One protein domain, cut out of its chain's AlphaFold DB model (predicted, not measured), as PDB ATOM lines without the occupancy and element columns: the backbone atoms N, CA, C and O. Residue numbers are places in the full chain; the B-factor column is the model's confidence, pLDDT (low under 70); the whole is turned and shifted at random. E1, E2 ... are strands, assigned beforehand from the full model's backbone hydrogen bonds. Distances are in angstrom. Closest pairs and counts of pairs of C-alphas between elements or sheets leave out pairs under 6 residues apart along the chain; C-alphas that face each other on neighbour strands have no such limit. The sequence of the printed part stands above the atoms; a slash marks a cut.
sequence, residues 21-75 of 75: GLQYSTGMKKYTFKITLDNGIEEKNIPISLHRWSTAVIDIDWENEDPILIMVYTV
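What this domain is: This is residues 21 to 75 of the 75 residues of an uncharacterized protein of Methanosarcina mazei Tuc01 (UniProt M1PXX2). Two long antiparallel hairpins, E1 with E2 and E3 with E4, stretch out from a shared end as a narrow, open V, linked there by residues 51 to 55 and with their turns at the other end. The first stretch, residues 21 to 28, folds over at the joined end, before E1. The printed part has 55 residues with four named strands, in the order E1, E2, E3, E4, and no named helix; each hairpin is its own antiparallel sheet of two strands, and the class is all strand. The whole is loose, with a radius of gyration of the C-alphas of 13.6 A, and a rod in outline, spanning 44 by 19 by 13 A.

Where its parts are: The sheet with the longer strands holds E1 and E2. E1, residues 29 to 36, begins with C-alpha 29 at (-32.570, -31.019, 33.261) and measures 22.6 A from first to last C-alpha. E2, residues 43 to 50, measures 21.2 A and ends with C-alpha 50 at (-31.934, -27.435, 37.287). In the other sheet, E3 is residues 56 to 61, 16.3 A long, and E4 is residues 69 to 74, 16.9 A long, ending with C-alpha 74 at (-33.498, -23.408, 43.433).

How they stand to each other: E1 and E2 form a hairpin, antiparallel at 157 degrees between their directions. N 31 and O 48 are 2.8 A apart, within hydrogen-bond range, and so are N 46 and O 33, at 2.9 A. The C-alphas of Thr 32 and Pro 47 face each other at 4.3 A. E3 and E4 form the second hairpin, antiparallel at 162 degrees. Its N 61 and O 69 are 2.9 A apart and its N 71 and O 59 are 3.0 A apart, both within hydrogen-bond range. Between the two sheets, the closest C-alphas of E2 and E4 are those of Leu 50 and Thr 74, 7.5 A apart. The closest C-alphas of E2 and E3 are those of Leu 50 and Ala 56, at 7.6 A. E1 is apart from E3 and from E4.

The domain as a whole: The two C-alphas farthest apart, those of Thr 26 and Glu 65, are 44.1 A from each other. The printed part has no cut and ends at Val 75, the chain's last residue. The link from E2 to E3 is tight, with 5 residues; those from E1 to E2, with 6, and from E3 to E4, with 7, are short, and no link is long. The mean pLDDT of the printed part is 77.8, and it is under 70 at residues 39 to 42 and 62 to 67, in the links within the two hairpins.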
ATOM      1  N   GLY A  21     -22.942 -33.955  34.066       78.75
ATOM      2  CA  GLY A  21     -24.146 -33.893  33.236       78.75
ATOM      3  C   GLY A  21     -24.991 -32.621  33.415       78.75
ATOM      4  O   GLY A  21     -25.719 -32.268  32.481       78.75
ATOM      5  N   LEU A  22     -24.896 -31.954  34.574       79.88
ATOM      6  CA  LEU A  22     -25.505 -30.647  34.844       79.88
ATOM      7  C   LEU A  22     -24.573 -29.511  34.421       79.88
ATOM      8  O   LEU A  22     -25.028 -28.580  33.771       79.88
ATOM      9  N   GLN A  23     -23.277 -29.595  34.741       79.75
ATOM     10  CA  GLN A  23     -22.298 -28.549  34.405       79.75
ATOM     11  C   GLN A  23     -22.281 -28.220  32.907       79.75
ATOM     12  O   GLN A  23     -22.229 -27.052  32.522       79.75
ATOM     13  N   TYR A  24     -22.383 -29.250  32.065       80.94
ATOM     14  CA  TYR A  24     -22.342 -29.114  30.609       80.94
ATOM     15  C   TYR A  24     -23.731 -29.109  29.952       80.94
ATOM     16  O   TYR A  24     -23.825 -29.236  28.732       80.94
ATOM     17  N   SER A  25     -24.828 -28.986  30.715       81.81
ATOM     18  CA  SER A  25     -26.159 -28.914  30.104       81.81
ATOM     19  C   SER A  25     -26.384 -27.563  29.416       81.81
ATOM     20  O   SER A  25     -26.014 -26.507  29.927       81.81
ATOM     21  N   THR A  26     -27.009 -27.597  28.240       84.56
ATOM     22  CA  THR A  26     -27.448 -26.407  27.492       84.56
ATOM     23  C   THR A  26     -28.859 -25.954  27.862       84.56
ATOM     24  O   THR A  26     -29.287 -24.885  27.442       84.56
ATOM     25  N   GLY A  27     -29.584 -26.750  28.652       87.56
ATOM     26  CA  GLY A  27     -30.950 -26.464  29.079       87.56
ATOM     27  C   GLY A  27     -31.267 -27.046  30.453       87.56
ATOM     28  O   GLY A  27     -30.424 -27.688  31.086       87.56
ATOM     29  N   MET A  28     -32.497 -26.806  30.905       88.56
ATOM     30  CA  MET A  28     -33.041 -27.384  32.136       88.56
ATOM     31  C   MET A  28     -33.035 -28.913  32.055       88.56
ATOM     32  O   MET A  28     -33.478 -29.500  31.068       88.56
ATOM     33  N   LYS A  29     -32.551 -29.564  33.108       86.44
ATOM     34  CA  LYS A  29     -32.570 -31.019  33.261       86.44
ATOM     35  C   LYS A  29     -33.226 -31.382  34.583       86.44
ATOM     36  O   LYS A  29     -33.031 -30.699  35.584       86.44
ATOM     37  N   LYS A  30     -33.993 -32.470  34.581       86.81
ATOM     38  CA  LYS A  30     -34.635 -32.991  35.785       86.81
ATOM     39  C   LYS A  30     -33.641 -33.844  36.570       86.81
ATOM     40  O   LYS A  30     -33.044 -34.762  36.012       86.81
ATOM     41  N   TYR A  31     -33.500 -33.548  37.850       83.12
ATOM     42  CA  TYR A  31     -32.723 -34.305  38.822       83.12
ATOM     43  C   TYR A  31     -33.646 -34.784  39.930       83.12
ATOM     44  O   TYR A  31     -34.670 -34.161  40.198       83.12
ATOM     45  N   THR A  32     -33.273 -35.883  40.572       82.62
ATOM     46  CA  THR A  32     -33.943 -36.364  41.775       82.62
ATOM     47  C   THR A  32     -32.924 -36.346  42.896       82.62
ATOM     48  O   THR A  32     -31.913 -37.042  42.812       82.62
ATOM     49  N   PHE A  33     -33.181 -35.547  43.925       79.69
ATOM     50  CA  PHE A  33     -32.409 -35.591  45.159       79.69
ATOM     51  C   PHE A  33     -32.961 -36.699  46.042       79.69
ATOM     52  O   PHE A  33     -34.175 -36.781  46.230       79.69
ATOM     53  N   LYS A  34     -32.068 -37.545  46.555       80.06
ATOM     54  CA  LYS A  34     -32.389 -38.578  47.534       80.06
ATOM     55  C   LYS A  34     -31.753 -38.190  48.857       80.06
ATOM     56  O   LYS A  34     -30.534 -38.059  48.927       80.06
ATOM     57  N   ILE A  35     -32.577 -38.027  49.881       76.38
ATOM     58  CA  ILE A  35     -32.138 -37.731  51.245       76.38
ATOM     59  C   ILE A  35     -32.460 -38.958  52.091       76.38
ATOM     60  O   ILE A  35     -33.563 -39.501  52.000       76.38
ATOM     61  N   THR A  36     -31.480 -39.435  52.852       74.00
ATOM     62  CA  THR A  36     -31.605 -40.611  53.719       74.00
ATOM     63  C   THR A  36     -31.083 -40.241  55.097       74.00
ATOM     64  O   THR A  36     -29.952 -39.776  55.213       74.00
ATOM     65  N   LEU A  37     -31.910 -40.434  56.122       74.06
ATOM     66  CA  LEU A  37     -31.557 -40.157  57.512       74.06
ATOM     67  C   LEU A  37     -31.231 -41.472  58.231       74.06
ATOM     68  O   LEU A  37     -32.038 -42.403  58.218       74.06
ATOM     69  N   ASP A  38     -30.060 -41.533  58.871       70.19
ATOM     70  CA  ASP A  38     -29.477 -42.758  59.454       70.19
ATOM     71  C   ASP A  38     -30.374 -43.448  60.496       70.19
ATOM     72  O   ASP A  38     -30.278 -44.655  60.711       70.19
ATOM     73  N   ASN A  39     -31.288 -42.698  61.114       65.75
ATOM     74  CA  ASN A  39     -32.142 -43.189  62.195       65.75
ATOM     75  C   ASN A  39     -33.442 -43.856  61.692       65.75
ATOM     76  O   ASN A  39     -34.335 -44.126  62.489       65.75
ATOM     77  N   GLY A  40     -33.572 -44.104  60.380       56.56
ATOM     78  CA  GLY A  40     -34.733 -44.780  59.782       56.56
ATOM     79  C   GLY A  40     -35.970 -43.894  59.601       56.56
ATOM     80  O   GLY A  40     -37.057 -44.409  59.364       56.56
ATOM     81  N   ILE A  41     -35.803 -42.575  59.727       61.25
ATOM     82  CA  ILE A  41     -36.913 -41.623  59.849       61.25
ATOM     83  C   ILE A  41     -37.538 -41.297  58.490       61.25
ATOM     84  O   ILE A  41     -38.759 -41.235  58.396       61.25
ATOM     85  N   GLU A  42     -36.743 -41.131  57.428       67.62
ATOM     86  CA  GLU A  42     -37.308 -40.793  56.119       67.62
ATOM     87  C   GLU A  42     -36.339 -41.044  54.956       67.62
ATOM     88  O   GLU A  42     -35.146 -40.734  55.024       67.62
ATOM     89  N   GLU A  43     -36.883 -41.573  53.857       73.62
ATOM     90  CA  GLU A  43     -36.286 -41.474  52.527       73.62
ATOM     91  C   GLU A  43     -37.174 -40.568  51.677       73.62
ATOM     92  O   GLU A  43     -38.321 -40.911  51.384       73.62
ATOM     93  N   LYS A  44     -36.634 -39.427  51.241       76.44
ATOM     94  CA  LYS A  44     -37.371 -38.481  50.400       76.44
ATOM     95  C   LYS A  44     -36.696 -38.337  49.046       76.44
ATOM     96  O   LYS A  44     -35.515 -38.004  48.960       76.44
ATOM     97  N   ASN A  45     -37.473 -38.588  47.993       83.81
ATOM     98  CA  ASN A  45     -37.060 -38.428  46.604       83.81
ATOM     99  C   ASN A  45     -37.728 -37.178  46.030       83.81
ATOM    100  O   ASN A  45     -38.937 -37.167  45.797       83.81
ATOM    101  N   ILE A  46     -36.948 -36.122  45.809       82.31
ATOM    102  CA  ILE A  46     -37.467 -34.809  45.418       82.31
ATOM    103  C   ILE A  46     -37.029 -34.505  43.983       82.31
ATOM    104  O   ILE A  46     -35.838 -34.277  43.744       82.31
ATOM    105  N   PRO A  47     -37.958 -34.523  43.008       84.81
ATOM    106  CA  PRO A  47     -37.648 -34.156  41.637       84.81
ATOM    107  C   PRO A  47     -37.569 -32.635  41.479       84.81
ATOM    108  O   PRO A  47     -38.470 -31.915  41.902       84.81
ATOM    109  N   ILE A  48     -36.541 -32.145  40.791       85.69
ATOM    110  CA  ILE A  48     -36.325 -30.716  40.559       85.69
ATOM    111  C   ILE A  48     -35.659 -30.468  39.207       85.69
ATOM    112  O   ILE A  48     -34.835 -31.259  38.746       85.69
ATOM    113  N   SER A  49     -36.038 -29.378  38.548       87.50
ATOM    114  CA  SER A  49     -35.440 -28.965  37.277       87.50
ATOM    115  C   SER A  49     -34.326 -27.964  37.545       87.50
ATOM    116  O   SER A  49     -34.567 -26.921  38.144       87.50
ATOM    117  N   LEU A  50     -33.111 -28.277  37.099       87.88
ATOM    118  CA  LEU A  50     -31.934 -27.435  37.287       87.88
ATOM    119  C   LEU A  50     -31.326 -27.047  35.945       87.88
ATOM    120  O   LEU A  50     -31.194 -27.872  35.037       87.88
ATOM    121  N   HIS A  51     -30.903 -25.790  35.847       89.25
ATOM    122  CA  HIS A  51     -29.997 -25.324  34.808       89.25
ATOM    123  C   HIS A  51     -28.546 -25.412  35.304       89.25
ATOM    124  O   HIS A  51     -28.294 -25.390  36.508       89.25
ATOM    125  N   ARG A  52     -27.562 -25.435  34.394       85.00
ATOM    126  CA  ARG A  52     -26.133 -25.458  34.762       85.00
ATOM    127  C   ARG A  52     -25.715 -24.332  35.719       85.00
ATOM    128  O   ARG A  52     -24.774 -24.494  36.495       85.00
ATOM    129  N   TRP A  53     -26.424 -23.205  35.689       87.06
ATOM    130  CA  TRP A  53     -26.183 -22.053  36.564       87.06
ATOM    131  C   TRP A  53     -26.992 -22.077  37.863       87.06
ATOM    132  O   TRP A  53     -26.608 -21.383  38.793       87.06
ATOM    133  N   SER A  54     -28.021 -22.920  37.971       84.19
ATOM    134  CA  SER A  54     -28.851 -23.029  39.175       84.19
ATOM    135  C   SER A  54     -28.074 -23.607  40.351       84.19
ATOM    136  O   SER A  54     -27.255 -24.517  40.174       84.19
ATOM    137  N   THR A  55     -28.375 -23.128  41.547       82.62
ATOM    138  CA  THR A  55     -27.919 -23.696  42.815       82.62
ATOM    139  C   THR A  55     -29.110 -24.359  43.492       82.62
ATOM    140  O   THR A  55     -30.134 -23.718  43.702       82.62
ATOM    141  N   ALA A  56     -29.001 -25.653  43.788       79.88
ATOM    142  CA  ALA A  56     -29.990 -26.350  44.602       79.88
ATOM    143  C   ALA A  56     -29.571 -26.247  46.067       79.88
ATOM    144  O   ALA A  56     -28.419 -26.542  46.390       79.88
ATOM    145  N   VAL A  57     -30.498 -25.836  46.924       80.62
ATOM    146  CA  VAL A  57     -30.295 -25.781  48.371       80.62
ATOM    147  C   VAL A  57     -31.301 -26.717  49.024       80.62
ATOM    148  O   VAL A  57     -32.474 -26.737  48.642       80.62
ATOM    149  N   ILE A  58     -30.808 -27.534  49.952       78.38
ATOM    150  CA  ILE A  58     -31.601 -28.464  50.748       78.38
ATOM    151  C   ILE A  58     -31.477 -27.993  52.188       78.38
ATOM    152  O   ILE A  58     -30.393 -28.088  52.763       78.38
ATOM    153  N   ASP A  59     -32.582 -27.510  52.740       76.56
ATOM    154  CA  ASP A  59     -32.674 -27.130  54.143       76.56
ATOM    155  C   ASP A  59     -33.377 -28.267  54.897       76.56
ATOM    156  O   ASP A  59     -34.408 -28.793  54.457       76.56
ATOM    157  N   ILE A  60     -32.748 -28.698  55.991       75.44
ATOM    158  CA  ILE A  60     -33.239 -29.752  56.878       75.44
ATOM    159  C   ILE A  60     -33.403 -29.116  58.253       75.44
ATOM    160  O   ILE A  60     -32.409 -28.858  58.933       75.44
ATOM    161  N   ASP A  61     -34.651 -28.886  58.642       71.94
ATOM    162  CA  ASP A  61     -34.998 -28.348  59.952       71.94
ATOM    163  C   ASP A  61     -35.418 -29.489  60.877       71.94
ATOM    164  O   ASP A  61     -36.232 -30.350  60.526       71.94
ATOM    165  N   TRP A  62     -34.826 -29.498  62.070       68.69
ATOM    166  CA  TRP A  62     -35.107 -30.477  63.112       68.69
ATOM    167  C   TRP A  62     -35.348 -29.736  64.425       68.69
ATOM    168  O   TRP A  62     -34.410 -29.418  65.159       68.69
ATOM    169  N   GLU A  63     -36.619 -29.487  64.730       69.75
ATOM    170  CA  GLU A  63     -37.056 -29.077  66.066       69.75
ATOM    171  C   GLU A  63     -37.474 -30.307  66.882       69.75
ATOM    172  O   GLU A  63     -37.957 -31.299  66.344       69.75
ATOM    173  N   ASN A  64     -37.224 -30.279  68.192       62.06
ATOM    174  CA  ASN A  64     -37.258 -31.470  69.053       62.06
ATOM    175  C   ASN A  64     -38.661 -32.107  69.191       62.06
ATOM    176  O   ASN A  64     -38.767 -33.260  69.603       62.06
ATOM    177  N   GLU A  65     -39.724 -31.362  68.871       65.25
ATOM    178  CA  GLU A  65     -41.125 -31.782  69.037       65.25
ATOM    179  C   GLU A  65     -41.861 -32.030  67.708       65.25
ATOM    180  O   GLU A  65     -42.946 -32.609  67.720       65.25
ATOM    181  N   ASP A  66     -41.261 -31.665  66.572       64.62
ATOM    182  CA  ASP A  66     -41.901 -31.706  65.257       64.62
ATOM    183  C   ASP A  66     -41.279 -32.765  64.325       64.62
ATOM    184  O   ASP A  66     -40.123 -33.168  64.493       64.62
ATOM    185  N   PRO A  67     -42.031 -33.256  63.319       68.50
ATOM    186  CA  PRO A  67     -41.465 -34.090  62.263       68.50
ATOM    187  C   PRO A  67     -40.357 -33.341  61.511       68.50
ATOM    188  O   PRO A  67     -40.433 -32.131  61.318       68.50
ATOM    189  N   ILE A  68     -39.343 -34.074  61.036       72.88
ATOM    190  CA  ILE A  68     -38.228 -33.487  60.282       72.88
ATOM    191  C   ILE A  68     -38.769 -32.819  59.017       72.88
ATOM    192  O   ILE A  68     -39.409 -33.457  58.177       72.88
ATOM    193  N   LEU A  69     -38.502 -31.524  58.865       75.94
ATOM    194  CA  LEU A  69     -38.926 -30.765  57.698       75.94
ATOM    195  C   LEU A  69     -37.780 -30.700  56.695       75.94
ATOM    196  O   LEU A  69     -36.680 -30.244  56.989       75.94
ATOM    197  N   ILE A  70     -38.060 -31.170  55.479       76.62
ATOM    198  CA  ILE A  70     -37.109 -31.161  54.367       76.62
ATOM    199  C   ILE A  70     -37.657 -30.264  53.262       76.62
ATOM    200  O   ILE A  70     -38.638 -30.638  52.592       76.62
ATOM    201  N   MET A  71     -36.990 -29.131  53.042       79.31
ATOM    202  CA  MET A  71     -37.301 -28.160  51.997       79.31
ATOM    203  C   MET A  71     -36.205 -28.141  50.928       79.31
ATOM    204  O   MET A  71     -35.017 -28.223  51.225       79.31
ATOM    205  N   VAL A  72     -36.609 -28.023  49.661       78.31
ATOM    206  CA  VAL A  72     -35.679 -27.864  48.538       78.31
ATOM    207  C   VAL A  72     -36.125 -26.691  47.686       78.31
ATOM    208  O   VAL A  72     -37.278 -26.637  47.259       78.31
ATOM    209  N   TYR A  73     -35.200 -25.784  47.396       80.25
ATOM    210  CA  TYR A  73     -35.421 -24.673  46.477       80.25
ATOM    211  C   TYR A  73     -34.232 -24.481  45.536       80.25
ATOM    212  O   TYR A  73     -33.126 -24.980  45.756       80.25
ATOM    213  N   THR A  74     -34.496 -23.775  44.438       83.00
ATOM    214  CA  THR A  74     -33.498 -23.408  43.433       83.00
ATOM    215  C   THR A  74     -33.257 -21.911  43.450       83.00
ATOM    216  O   THR A  74     -34.227 -21.151  43.445       83.00
ATOM    217  N   VAL A  75     -31.991 -21.507  43.370       76.94
ATOM    218  CA  VAL A  75     -31.557 -20.115  43.170       76.94
ATOM    219  C   VAL A  75     -30.820 -19.985  41.843       76.94
ATOM    220  O   VAL A  75     -30.046 -20.916  41.503       76.94
TER     221      VAL A  75